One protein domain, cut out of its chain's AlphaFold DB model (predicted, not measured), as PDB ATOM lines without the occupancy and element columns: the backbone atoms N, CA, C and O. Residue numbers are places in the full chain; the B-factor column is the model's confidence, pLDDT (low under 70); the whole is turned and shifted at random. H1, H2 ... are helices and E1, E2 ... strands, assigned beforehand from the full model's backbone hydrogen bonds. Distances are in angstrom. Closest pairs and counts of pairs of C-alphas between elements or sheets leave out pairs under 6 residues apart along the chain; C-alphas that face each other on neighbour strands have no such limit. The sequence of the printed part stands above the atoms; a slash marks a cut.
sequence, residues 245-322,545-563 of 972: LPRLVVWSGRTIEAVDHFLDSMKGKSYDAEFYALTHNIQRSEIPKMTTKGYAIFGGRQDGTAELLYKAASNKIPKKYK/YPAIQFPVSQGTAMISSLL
ATOM      1  N   LEU A 245     142.666  72.421  71.743       94.00
ATOM      2  CA  LEU A 245     142.031  71.104  71.674       94.00
ATOM      3  C   LEU A 245     140.495  71.220  71.607       94.00
ATOM      4  O   LEU A 245     139.875  71.931  72.408       94.00
ATOM      5  N   PRO A 246     139.825  70.430  70.754       95.94
ATOM      6  CA  PRO A 246     138.392  70.212  70.870       95.94
ATOM      7  C   PRO A 246     138.041  69.502  72.185       95.94
ATOM      8  O   PRO A 246     138.760  68.610  72.651       95.94
ATOM      9  N   ARG A 247     136.907  69.864  72.782       96.69
ATOM     10  CA  ARG A 247     136.392  69.258  74.016       96.69
ATOM     11  C   ARG A 247     135.391  68.155  73.697       96.69
ATOM     12  O   ARG A 247     134.298  68.421  73.206       96.69
ATOM     13  N   LEU A 248     135.756  66.914  74.009       97.75
ATOM     14  CA  LEU A 248     134.836  65.783  74.062       97.75
ATOM     15  C   LEU A 248     133.985  65.905  75.327       97.75
ATOM     16  O   LEU A 248     134.511  66.057  76.427       97.75
ATOM     17  N   VAL A 249     132.673  65.817  75.174       97.56
ATOM     18  CA  VAL A 249     131.705  65.776  76.265       97.56
ATOM     19  C   VAL A 249     130.944  64.473  76.151       97.56
ATOM     20  O   VAL A 249     130.294  64.213  75.143       97.56
ATOM     21  N   VAL A 250     131.024  63.664  77.198       96.94
ATOM     22  CA  VAL A 250     130.224  62.451  77.367       96.94
ATOM     23  C   VAL A 250     129.113  62.731  78.369       96.94
ATOM     24  O   VAL A 250     129.303  63.542  79.277       96.94
ATOM     25  N   TRP A 251     127.953  62.095  78.219       97.12
ATOM     26  CA  TRP A 251     126.847  62.263  79.158       97.12
ATOM     27  C   TRP A 251     125.987  61.006  79.292       97.12
ATOM     28  O   TRP A 251     125.637  60.370  78.301       97.12
ATOM     29  N   SER A 252     125.645  60.649  80.530       95.94
ATOM     30  CA  SER A 252     124.681  59.591  80.853       95.94
ATOM     31  C   SER A 252     123.395  60.185  81.427       95.94
ATOM     32  O   SER A 252     123.452  61.030  82.319       95.94
ATOM     33  N   GLY A 253     122.248  59.711  80.945       95.38
ATOM     34  CA  GLY A 253     120.911  60.144  81.351       95.38
ATOM     35  C   GLY A 253     119.904  58.993  81.419       95.38
ATOM     36  O   GLY A 253     120.248  57.813  81.273       95.38
ATOM     37  N   ARG A 254     118.634  59.331  81.677       94.25
ATOM     38  CA  ARG A 254     117.533  58.356  81.792       94.25
ATOM     39  C   ARG A 254     116.892  58.024  80.445       94.25
ATOM     40  O   ARG A 254     116.515  56.872  80.230       94.25
ATOM     41  N   THR A 255     116.833  58.997  79.540       95.56
ATOM     42  CA  THR A 255     116.223  58.898  78.206       95.56
ATOM     43  C   THR A 255     117.180  59.425  77.132       95.56
ATOM     44  O   THR A 255     118.237  59.967  77.463       95.56
ATOM     45  N   ILE A 256     116.867  59.188  75.855       96.81
ATOM     46  CA  ILE A 256     117.682  59.665  74.719       96.81
ATOM     47  C   ILE A 256     117.562  61.184  74.621       96.81
ATOM     48  O   ILE A 256     118.567  61.880  74.525       96.81
ATOM     49  N   GLU A 257     116.340  61.679  74.781       96.12
ATOM     50  CA  GLU A 257     115.956  63.084  74.741       96.12
ATOM     51  C   GLU A 257     116.709  63.884  75.808       96.12
ATOM     52  O   GLU A 257     117.308  64.907  75.492       96.12
ATOM     53  N   ALA A 258     116.795  63.362  77.036       96.44
ATOM     54  CA  ALA A 258     117.496  64.028  78.130       96.44
ATOM     55  C   ALA A 258     119.004  64.174  77.874       96.44
ATOM     56  O   ALA A 258     119.621  65.180  78.229       96.44
ATOM     57  N   VAL A 259     119.621  63.154  77.270       97.69
ATOM     58  CA  VAL A 259     121.041  63.191  76.905       97.69
ATOM     59  C   VAL A 259     121.264  64.159  75.748       97.69
ATOM     60  O   VAL A 259     122.188  64.974  75.794       97.69
ATOM     61  N   ASP A 260     120.407  64.099  74.735       97.19
ATOM     62  CA  ASP A 260     120.500  64.953  73.562       97.19
ATOM     63  C   ASP A 260     120.267  66.424  73.909       97.19
ATOM     64  O   ASP A 260     121.064  67.255  73.477       97.19
ATOM     65  N   HIS A 261     119.278  66.739  74.751       96.75
ATOM     66  CA  HIS A 261     119.053  68.093  75.251       96.75
ATOM     67  C   HIS A 261     120.276  68.605  76.014       96.75
ATOM     68  O   HIS A 261     120.748  69.708  75.733       96.75
ATOM     69  N   PHE A 262     120.852  67.810  76.923       97.25
ATOM     70  CA  PHE A 262     122.045  68.230  77.658       97.25
ATOM     71  C   PHE A 262     123.192  68.617  76.712       97.25
ATOM     72  O   PHE A 262     123.760  69.706  76.848       97.25
ATOM     73  N   LEU A 263     123.501  67.760  75.733       97.25
ATOM     74  CA  LEU A 263     124.567  67.997  74.755       97.25
ATOM     75  C   LEU A 263     124.247  69.193  73.845       97.25
ATOM     76  O   LEU A 263     125.090  70.072  73.668       97.25
ATOM     77  N   ASP A 264     123.027  69.284  73.317       96.50
ATOM     78  CA  ASP A 264     122.622  70.366  72.412       96.50
ATOM     79  C   ASP A 264     122.583  71.720  73.118       96.50
ATOM     80  O   ASP A 264     122.936  72.741  72.524       96.50
ATOM     81  N   SER A 265     122.252  71.734  74.413       94.94
ATOM     82  CA  SER A 265     122.220  72.953  75.219       94.94
ATOM     83  C   SER A 265     123.582  73.639  75.328       94.94
ATOM     84  O   SER A 265     123.631  74.799  75.729       94.94
ATOM     85  N   MET A 266     124.693  72.955  75.029       94.19
ATOM     86  CA  MET A 266     126.031  73.553  75.053       94.19
ATOM     87  C   MET A 266     126.329  74.391  73.809       94.19
ATOM     88  O   MET A 266     127.212  75.245  73.851       94.19
ATOM     89  N   LYS A 267     125.597  74.184  72.710       94.00
ATOM     90  CA  LYS A 267     125.799  74.918  71.460       94.00
ATOM     91  C   LYS A 267     125.556  76.415  71.672       94.00
ATOM     92  O   LYS A 267     124.499  76.815  72.149       94.00
ATOM     93  N   GLY A 268     126.525  77.246  71.293       90.81
ATOM     94  CA  GLY A 268     126.428  78.706  71.410       90.81
ATOM     95  C   GLY A 268     126.560  79.254  72.836       90.81
ATOM     96  O   GLY A 268     126.505  80.468  73.015       90.81
ATOM     97  N   LYS A 269     126.766  78.403  73.852       92.00
ATOM     98  CA  LYS A 269     127.175  78.847  75.195       92.00
ATOM     99  C   LYS A 269     128.675  79.148  75.223       92.00
ATOM    100  O   LYS A 269     129.387  78.844  74.273       92.00
ATOM    101  N   SER A 270     129.161  79.739  76.312       92.50
ATOM    102  CA  SER A 270     130.595  79.995  76.507       92.50
ATOM    103  C   SER A 270     131.415  78.699  76.415       92.50
ATOM    104  O   SER A 270     131.073  77.697  77.049       92.50
ATOM    105  N   TYR A 271     132.490  78.722  75.622       95.69
ATOM    106  CA  TYR A 271     133.466  77.638  75.516       95.69
ATOM    107  C   TYR A 271     134.400  77.677  76.733       95.69
ATOM    108  O   TYR A 271     135.508  78.199  76.675       95.69
ATOM    109  N   ASP A 272     133.902  77.177  77.864       95.12
ATOM    110  CA  ASP A 272     134.500  77.360  79.190       95.12
ATOM    111  C   ASP A 272     135.156  76.074  79.714       95.12
ATOM    112  O   ASP A 272     134.485  75.081  80.016       95.12
ATOM    113  N   ALA A 273     136.481  76.101  79.879       95.38
ATOM    114  CA  ALA A 273     137.279  74.974  80.353       95.38
ATOM    115  C   ALA A 273     136.828  74.456  81.730       95.38
ATOM    116  O   ALA A 273     136.818  73.245  81.964       95.38
ATOM    117  N   GLU A 274     136.422  75.349  82.638       96.19
ATOM    118  CA  GLU A 274     135.967  74.960  83.974       96.19
ATOM    119  C   GLU A 274     134.590  74.282  83.934       96.19
ATOM    120  O   GLU A 274     134.324  73.368  84.720       96.19
ATOM    121  N   PHE A 275     133.723  74.690  83.002       95.81
ATOM    122  CA  PHE A 275     132.437  74.030  82.779       95.81
ATOM    123  C   PHE A 275     132.633  72.609  82.241       95.81
ATOM    124  O   PHE A 275     132.070  71.668  82.800       95.81
ATOM    125  N   TYR A 276     133.492  72.426  81.232       96.31
ATOM    126  CA  TYR A 276     133.822  71.093  80.715       96.31
ATOM    127  C   TYR A 276     134.472  70.199  81.778       96.31
ATOM    128  O   TYR A 276     134.094  69.040  81.921       96.31
ATOM    129  N   ALA A 277     135.365  70.738  82.611       96.62
ATOM    130  CA  ALA A 277     135.945  69.974  83.713       96.62
ATOM    131  C   ALA A 277     134.885  69.485  84.719       96.62
ATOM    132  O   ALA A 277     135.026  68.401  85.286       96.62
ATOM    133  N   LEU A 278     133.797  70.233  84.938       96.75
ATOM    134  CA  LEU A 278     132.690  69.762  85.775       96.75
ATOM    135  C   LEU A 278     131.905  68.628  85.126       96.75
ATOM    136  O   LEU A 278     131.574  67.669  85.824       96.75
ATOM    137  N   THR A 279     131.625  68.707  83.824       95.88
ATOM    138  CA  THR A 279     130.920  67.624  83.122       95.88
ATOM    139  C   THR A 279     131.768  66.354  83.106       95.88
ATOM    140  O   THR A 279     131.269  65.283  83.455       95.88
ATOM    141  N   HIS A 280     133.075  66.482  82.855       96.75
ATOM    142  CA  HIS A 280     134.048  65.390  82.968       96.75
ATOM    143  C   HIS A 280     134.107  64.818  84.383       96.75
ATOM    144  O   HIS A 280     134.099  63.604  84.561       96.75
ATOM    145  N   ASN A 281     134.108  65.673  85.407       96.25
ATOM    146  CA  ASN A 281     134.130  65.237  86.799       96.25
ATOM    147  C   ASN A 281     132.849  64.498  87.218       96.25
ATOM    148  O   ASN A 281     132.937  63.597  88.051       96.25
ATOM    149  N   ILE A 282     131.682  64.873  86.683       95.38
ATOM    150  CA  ILE A 282     130.412  64.170  86.926       95.38
ATOM    151  C   ILE A 282     130.441  62.781  86.281       95.38
ATOM    152  O   ILE A 282     130.043  61.810  86.915       95.38
ATOM    153  N   GLN A 283     130.964  62.680  85.057       94.69
ATOM    154  CA  GLN A 283     130.989  61.444  84.263       94.69
ATOM    155  C   GLN A 283     132.266  60.606  84.458       94.69
ATOM    156  O   GLN A 283     132.487  59.636  83.737       94.69
ATOM    157  N   ARG A 284     133.111  60.948  85.444       93.12
ATOM    158  CA  ARG A 284     134.391  60.259  85.719       93.12
ATOM    159  C   ARG A 284     134.233  58.776  86.067       93.12
ATOM    160  O   ARG A 284     135.197  58.021  86.000       93.12
ATOM    161  N   SER A 285     133.040  58.388  86.502       89.56
ATOM    162  CA  SER A 285     132.662  57.033  86.884       89.56
ATOM    163  C   SER A 285     131.235  56.756  86.430       89.56
ATOM    164  O   SER A 285     130.455  57.683  86.220       89.56
ATOM    165  N   GLU A 286     130.880  55.478  86.317       87.00
ATOM    166  CA  GLU A 286     129.519  55.078  85.977       87.00
ATOM    167  C   GLU A 286     128.502  55.629  86.989       87.00
ATOM    168  O   GLU A 286     128.706  55.549  88.202       87.00
ATOM    169  N   ILE A 287     127.405  56.192  86.476       89.44
ATOM    170  CA  ILE A 287     126.301  56.703  87.286       89.44
ATOM    171  C   ILE A 287     125.199  55.639  87.299       89.44
ATOM    172  O   ILE A 287     124.591  55.378  86.253       89.44
ATOM    173  N   PRO A 288     124.902  55.022  88.459       86.06
ATOM    174  CA  PRO A 288     123.895  53.977  88.547       86.06
ATOM    175  C   PRO A 288     122.548  54.427  87.987       86.06
ATOM    176  O   PRO A 288     122.119  55.563  88.182       86.06
ATOM    177  N   LYS A 289     121.854  53.504  87.318       87.69
ATOM    178  CA  LYS A 289     120.537  53.719  86.697       87.69
ATOM    179  C   LYS A 289     120.530  54.724  85.531       87.69
ATOM    180  O   LYS A 289     119.488  54.852  84.904       87.69
ATOM    181  N   MET A 290     121.624  55.381  85.147       91.69
ATOM    182  CA  MET A 290     121.658  56.214  83.932       91.69
ATOM    183  C   MET A 290     121.983  55.351  82.709       91.69
ATOM    184  O   MET A 290     123.131  55.218  82.299       91.69
ATOM    185  N   THR A 291     120.961  54.684  82.167       91.44
ATOM    186  CA  THR A 291     121.124  53.656  81.124       91.44
ATOM    187  C   THR A 291     121.331  54.213  79.722       91.44
ATOM    188  O   THR A 291     121.662  53.446  78.825       91.44
ATOM    189  N   THR A 292     121.101  55.503  79.498       95.56
ATOM    190  CA  THR A 292     121.243  56.113  78.173       95.56
ATOM    191  C   THR A 292     122.520  56.924  78.120       95.56
ATOM    192  O   THR A 292     122.789  57.689  79.042       95.56
ATOM    193  N   LYS A 293     123.310  56.754  77.061       95.75
ATOM    194  CA  LYS A 293     124.612  57.399  76.894       95.75
ATOM    195  C   LYS A 293     124.682  58.141  75.566       95.75
ATOM    196  O   LYS A 293     124.131  57.679  74.571       95.75
ATOM    197  N   GLY A 294     125.391  59.263  75.565       97.00
ATOM    198  CA  GLY A 294     125.633  60.106  74.397       97.00
ATOM    199  C   GLY A 294     126.968  60.830  74.509       97.00
ATOM    200  O   GLY A 294     127.518  60.970  75.606       97.00
ATOM    201  N   TYR A 295     127.493  61.297  73.377       98.12
ATOM    202  CA  TYR A 295     128.646  62.190  73.365       98.12
ATOM    203  C   TYR A 295     128.594  63.198  72.218       98.12
ATOM    204  O   TYR A 295     127.996  62.961  71.165       98.12
ATOM    205  N   ALA A 296     129.279  64.316  72.426       98.25
ATOM    206  CA  ALA A 296     129.498  65.353  71.433       98.25
ATOM    207  C   ALA A 296     130.911  65.935  71.565       98.25
ATOM    208  O   ALA A 296     131.549  65.828  72.611       98.25
ATOM    209  N   ILE A 297     131.411  66.537  70.493       98.31
ATOM    210  CA  ILE A 297     132.712  67.199  70.435       98.31
ATOM    211  C   ILE A 297     132.480  68.659  70.068       98.31
ATOM    212  O   ILE A 297     131.831  68.953  69.060       98.31
ATOM    213  N   PHE A 298     133.035  69.554  70.880       97.81
ATOM    214  CA  PHE A 298     132.913  70.996  70.719       97.81
ATOM    215  C   PHE A 298     134.260  71.640  70.404       97.81
ATOM    216  O   PHE A 298     135.286  71.228  70.942       97.81
ATOM    217  N   GLY A 299     134.243  72.657  69.549       96.62
ATOM    218  CA  GLY A 299     135.359  73.562  69.290       96.62
ATOM    219  C   GLY A 299     135.049  74.962  69.812       96.62
ATOM    220  O   GLY A 299     133.885  75.313  70.000       96.62
ATOM    221  N   GLY A 300     136.086  75.759  70.050       94.06
ATOM    222  CA  GLY A 300     135.938  77.160  70.435       94.06
ATOM    223  C   GLY A 300     135.877  78.074  69.215       94.06
ATOM    224  O   GLY A 300     136.642  77.904  68.265       94.06
ATOM    225  N   ARG A 301     134.969  79.049  69.239       91.62
ATOM    226  CA  ARG A 301     134.898  80.135  68.255       91.62
ATOM    227  C   ARG A 301     135.684  81.353  68.719       91.62
ATOM    228  O   ARG A 301     135.922  81.545  69.909       91.62
ATOM    229  N   GLN A 302     136.009  82.231  67.770       87.94
ATOM    230  CA  GLN A 302     136.682  83.505  68.052       87.94
ATOM    231  C   GLN A 302     135.875  84.431  68.977       87.94
ATOM    232  O   GLN A 302     136.462  85.255  69.669       87.94
ATOM    233  N   ASP A 303     134.548  84.288  69.014       90.38
ATOM    234  CA  ASP A 303     133.658  85.026  69.921       90.38
ATOM    235  C   ASP A 303     133.587  84.424  71.341       90.38
ATOM    236  O   ASP A 303     132.840  84.914  72.187       90.38
ATOM    237  N   GLY A 304     134.353  83.361  71.617       90.12
ATOM    238  CA  GLY A 304     134.383  82.673  72.906       90.12
ATOM    239  C   GLY A 304     133.245  81.669  73.118       90.12
ATOM    240  O   GLY A 304     133.108  81.139  74.223       90.12
ATOM    241  N   THR A 305     132.423  81.392  72.099       94.88
ATOM    242  CA  THR A 305     131.314  80.430  72.187       94.88
ATOM    243  C   THR A 305     131.687  79.035  71.684       94.88
ATOM    244  O   THR A 305     132.638  78.846  70.926       94.88
ATOM    245  N   ALA A 306     130.936  78.032  72.136       96.00
ATOM    246  CA  ALA A 306     131.116  76.638  71.776       96.00
ATOM    247  C   ALA A 306     130.409  76.307  70.453       96.00
ATOM    248  O   ALA A 306     129.191  76.466  70.305       96.00
ATOM    249  N   GLU A 307     131.171  75.769  69.509       96.50
ATOM    250  CA  GLU A 307     130.699  75.215  68.248       96.50
ATOM    251  C   GLU A 307     130.589  73.695  68.327       96.50
ATOM    252  O   GLU A 307     131.533  73.018  68.721       96.50
ATOM    253  N   LEU A 308     129.450  73.142  67.907       97.12
ATOM    254  CA  LEU A 308     129.287  71.698  67.788       97.12
ATOM    255  C   LEU A 308     130.015  71.194  66.532       97.12
ATOM    256  O   LEU A 308     129.548  71.427  65.419       97.12
ATOM    257  N   LEU A 309     131.120  70.470  66.717       96.88
ATOM    258  CA  LEU A 309     131.889  69.864  65.622       96.88
ATOM    259  C   LEU A 309     131.339  68.490  65.236       96.88
ATOM    260  O   LEU A 309     131.380  68.093  64.072       96.88
ATOM    261  N   TYR A 310     130.856  67.733  66.222       97.38
ATOM    262  CA  TYR A 310     130.302  66.400  66.013       97.38
ATOM    263  C   TYR A 310     129.393  65.981  67.172       97.38
ATOM    264  O   TYR A 310     129.707  66.256  68.326       97.38
ATOM    265  N   LYS A 311     128.314  65.255  66.876       97.50
ATOM    266  CA  LYS A 311     127.448  64.589  67.857       97.50
ATOM    267  C   LYS A 311     127.129  63.188  67.348       97.50
ATOM    268  O   LYS A 311     126.772  63.037  66.180       97.50
ATOM    269  N   ALA A 312     127.276  62.186  68.207       96.00
ATOM    270  CA  ALA A 312     126.822  60.834  67.903       96.00
ATOM    271  C   ALA A 312     125.353  60.653  68.303       96.00
ATOM    272  O   ALA A 312     124.846  61.368  69.167       96.00
ATOM    273  N   ALA A 313     124.681  59.674  67.699       94.31
ATOM    274  CA  ALA A 313     123.349  59.281  68.138       94.31
ATOM    275  C   ALA A 313     123.429  58.657  69.540       94.31
ATOM    276  O   ALA A 313     124.179  57.701  69.760       94.31
ATOM    277  N   SER A 314     122.663  59.205  70.480       95.25
ATOM    278  CA  SER A 314     122.565  58.672  71.837       95.25
ATOM    279  C   SER A 314     121.914  57.282  71.826       95.25
ATOM    280  O   SER A 314     121.018  57.007  71.030       95.25
ATOM    281  N   ASN A 315     122.367  56.384  72.705       92.06
ATOM    282  CA  ASN A 315     121.910  54.994  72.735       92.06
ATOM    283  C   ASN A 315     121.640  54.504  74.164       92.06
ATOM    284  O   ASN A 315     122.311  54.893  75.122       92.06
ATOM    285  N   LYS A 316     120.660  53.611  74.301       92.38
ATOM    286  CA  LYS A 316     120.301  52.964  75.562       92.38
ATOM    287  C   LYS A 316     121.067  51.657  75.724       92.38
ATOM    288  O   LYS A 316     120.965  50.754  74.898       92.38
ATOM    289  N   ILE A 317     121.781  51.524  76.835       87.31
ATOM    290  CA  ILE A 317     122.504  50.308  77.195       87.31
ATOM    291  C   ILE A 317     121.535  49.315  77.861       87.31
ATOM    292  O   ILE A 317     120.866  49.662  78.843       87.31
ATOM    293  N   PRO A 318     121.435  48.071  77.358       80.75
ATOM    294  CA  PRO A 318     120.613  47.028  77.967       80.75
ATOM    295  C   PRO A 318     121.038  46.682  79.405       80.75
ATOM    296  O   PRO A 318     122.219  46.664  79.732       80.75
ATOM    297  N   LYS A 319     120.086  46.287  80.266       70.19
ATOM    298  CA  LYS A 319     120.372  45.903  81.671       70.19
ATOM    299  C   LYS A 319     121.325  44.702  81.821       70.19
ATOM    300  O   LYS A 319     121.972  44.576  82.852       70.19
ATOM    301  N   LYS A 320     121.380  43.802  80.832       71.88
ATOM    302  CA  LYS A 320     122.268  42.623  80.795       71.88
ATOM    303  C   LYS A 320     123.317  42.776  79.692       71.88
ATOM    304  O   LYS A 320     123.430  41.922  78.818       71.88
ATOM    305  N   TYR A 321     124.019  43.903  79.682       75.81
ATOM    306  CA  TYR A 321     125.034  44.184  78.676       75.81
ATOM    307  C   TYR A 321     126.404  43.699  79.154       75.81
ATOM    308  O   TYR A 321     126.921  44.177  80.163       75.81
ATOM    309  N   LYS A 322     126.989  42.728  78.446       83.06
ATOM    310  CA  LYS A 322     128.391  42.353  78.650       83.06
ATOM    311  C   LYS A 322     129.247  43.385  77.925       83.06
ATOM    312  O   LYS A 322     129.066  43.573  76.726       83.06
ATOM    313  N   TYR A 545     142.687  66.179  79.435       95.44
ATOM    314  CA  TYR A 545     142.839  67.611  79.169       95.44
ATOM    315  C   TYR A 545     143.736  68.312  80.205       95.44
ATOM    316  O   TYR A 545     143.985  67.760  81.278       95.44
ATOM    317  N   PRO A 546     144.219  69.542  79.925       94.19
ATOM    318  CA  PRO A 546     144.930  70.348  80.915       94.19
ATOM    319  C   PRO A 546     144.152  70.486  82.231       94.19
ATOM    320  O   PRO A 546     142.949  70.752  82.239       94.19
ATOM    321  N   ALA A 547     144.853  70.301  83.350       92.62
ATOM    322  CA  ALA A 547     144.230  70.239  84.665       92.62
ATOM    323  C   ALA A 547     143.569  71.571  85.059       92.62
ATOM    324  O   ALA A 547     144.187  72.635  85.004       92.62
ATOM    325  N   ILE A 548     142.325  71.490  85.538       93.69
ATOM    326  CA  ILE A 548     141.582  72.621  86.097       93.69
ATOM    327  C   ILE A 548     141.614  72.569  87.623       93.69
ATOM    328  O   ILE A 548     141.325  71.543  88.243       93.69
ATOM    329  N   GLN A 549     141.925  73.708  88.242       92.31
ATOM    330  CA  GLN A 549     141.912  73.844  89.693       92.31
ATOM    331  C   GLN A 549     140.479  74.015  90.203       92.31
ATOM    332  O   GLN A 549     139.837  75.038  89.952       92.31
ATOM    333  N   PHE A 550     140.001  73.035  90.965       94.62
ATOM    334  CA  PHE A 550     138.747  73.130  91.709       94.62
ATOM    335  C   PHE A 550     138.924  73.890  93.040       94.62
ATOM    336  O   PHE A 550     140.006  73.822  93.626       94.62
ATOM    337  N   PRO A 551     137.880  74.574  93.548       95.44
ATOM    338  CA  PRO A 551     136.548  74.728  92.954       95.44
ATOM    339  C   PRO A 551     136.566  75.620  91.708       95.44
ATOM    340  O   PRO A 551     137.452  76.458  91.552       95.44
ATOM    341  N   VAL A 552     135.598  75.444  90.806       95.38
ATOM    342  CA  VAL A 552     135.453  76.330  89.638       95.38
ATOM    343  C   VAL A 552     135.159  77.771  90.054       95.38
ATOM    344  O   VAL A 552     134.653  78.025  91.150       95.38
ATOM    345  N   SER A 553     135.474  78.707  89.170       94.12
ATOM    346  CA  SER A 553     135.294  80.135  89.392       94.12
ATOM    347  C   SER A 553     133.819  80.538  89.334       94.12
ATOM    348  O   SER A 553     132.978  79.858  88.727       94.12
ATOM    349  N   GLN A 554     133.511  81.676  89.955       90.44
ATOM    350  CA  GLN A 554     132.193  82.303  89.907       90.44
ATOM    351  C   GLN A 554     131.752  82.541  88.451       90.44
ATOM    352  O   GLN A 554     132.567  82.880  87.593       90.44
ATOM    353  N   GLY A 555     130.459  82.354  88.169       87.88
ATOM    354  CA  GLY A 555     129.892  82.561  86.830       87.88
ATOM    355  C   GLY A 555     130.039  81.364  85.884       87.88
ATOM    356  O   GLY A 555     129.596  81.426  84.742       87.88
ATOM    357  N   THR A 556     130.620  80.246  86.339       93.19
ATOM    358  CA  THR A 556     130.566  78.980  85.587       93.19
ATOM    359  C   THR A 556     129.116  78.487  85.507       93.19
ATOM    360  O   THR A 556     128.454  78.346  86.537       93.19
ATOM    361  N   ALA A 557     128.631  78.175  84.301       92.06
ATOM    362  CA  ALA A 557     127.218  77.888  84.028       92.06
ATOM    363  C   ALA A 557     126.600  76.789  84.921       92.06
ATOM    364  O   ALA A 557     127.248  75.798  85.277       92.06
ATOM    365  N   MET A 558     125.325  76.944  85.293       92.31
ATOM    366  CA  MET A 558     124.576  75.955  86.085       92.31
ATOM    367  C   MET A 558     124.263  74.683  85.278       92.31
ATOM    368  O   MET A 558     124.122  74.734  84.061       92.31
ATOM    369  N   ILE A 559     124.182  73.541  85.973       93.62
ATOM    370  CA  ILE A 559     123.965  72.214  85.362       93.62
ATOM    371  C   ILE A 559     122.550  71.686  85.626       93.62
ATOM    372  O   ILE A 559     121.994  71.022  84.763       93.62
ATOM    373  N   SER A 560     121.955  71.976  86.789       93.25
ATOM    374  CA  SER A 560     120.691  71.361  87.229       93.25
ATOM    375  C   SER A 560     119.536  71.559  86.247       93.25
ATOM    376  O   SER A 560     118.786  70.621  86.013       93.25
ATOM    377  N   SER A 561     119.424  72.738  85.631       91.81
ATOM    378  CA  SER A 561     118.383  73.055  84.645       91.81
ATOM    379  C   SER A 561     118.549  72.336  83.302       91.81
ATOM    380  O   SER A 561     117.674  72.439  82.455       91.81
ATOM    381  N   LEU A 562     119.685  71.670  83.078       94.12
ATOM    382  CA  LEU A 562     119.976  70.909  81.860       94.12
ATOM    383  C   LEU A 562     119.682  69.412  82.040       94.12
ATOM    384  O   LEU A 562     119.878  68.633  81.113       94.12
ATOM    385  N   LEU A 563     119.300  68.995  83.253       94.25
ATOM    386  CA  LEU A 563     119.031  67.602  83.579       94.25
ATOM    387  C   LEU A 563     117.549  67.305  83.386       94.25
ATOM    388  O   LEU A 563     116.714  67.784  84.150       94.25
TER     389      LEU A 563
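AT A GLANCE: This is residues 245 to 322 and 545 to 563 of the 972 residues of an uncharacterized protein of Anopheles melas (UniProt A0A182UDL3). A strongly twisted sheet of three strands has helix H1 over one face, lying along inner strand E2, and helix H2 beside edge strand E1. The separately printed stretch of residues 545 to 563 arches round the H2 side of this body. The printed part has 97 residues, with two named helices and three named strands in the order E1, H1, H2, E2, E3; the sheet runs E1, E2, E3 and is antiparallel throughout. The class is mixed, helices and strands, though under half of the residues, 41 of 97, are in named elements. The whole is compact, with a radius of gyration of the C-alphas of 13.7 A, but elongated in outline, spanning 43 by 27 by 25 A.

HOW THE PARTS SIT: Start at E2, residues 292 to 300, the inner strand. On one side of it look for E1, residues 247 to 253, antiparallel at 157 degrees; N 249 and O 296 are within hydrogen-bond range at 2.8 A, as are N 294 and O 251 at 3.0 A. On the other side is E3, residues 306 to 311, antiparallel at 137 degrees and in a hairpin with E2; here N 297 and O 310 are 2.8 A apart. Now look over E2 for H1, residues 256 to 264, on the sheet at a height over the sheet of 6.8 A. It runs along the strands, at 11 degrees to E2 on the local plane, and its closest C-alphas to E2 are those of Val 259 and Gly 294, 6.1 A apart. H1 and E3 are near each other, with 5 pairs of C-alphas within 10 A. H2, residues 273 to 282, is on the sheet through E1; their closest C-alphas are those of Val 249 and His 280, 7.1 A apart. H1 and H2 are apart. In H1 and H2 every O i to N i+4 pair is within hydrogen-bond range.

IN THESE COORDINATES: Find C-alpha 292 at (121.243, 56.113, 78.173); from there E2 runs 26.8 A to C-alpha 300 at (135.938, 77.160, 70.435). E1 spans 19.4 A, beginning at C-alpha 247 at (136.392, 69.258, 74.016). H2 covers 14.4 A, E3 13.2 A and H1 12.0 A; E3 ends at C-alpha 311 at (127.448, 64.589, 67.857).

THE WHOLE: The two C-alphas farthest apart are those of Asp 303 and Lys 320, at 45.2 A. Residues 323 to 544 are not printed, and C-alphas 322 and 545 lie 29.1 A apart across this cut. Residues 315 to 316 pair antiparallel with residues 292 to 293 of E2. The links E1 to H1 and E2 to E3 are tight, those from H1 to H2 and H2 to E2 short. The mean pLDDT of the printed part is 93.5, and no printed residue is under 70.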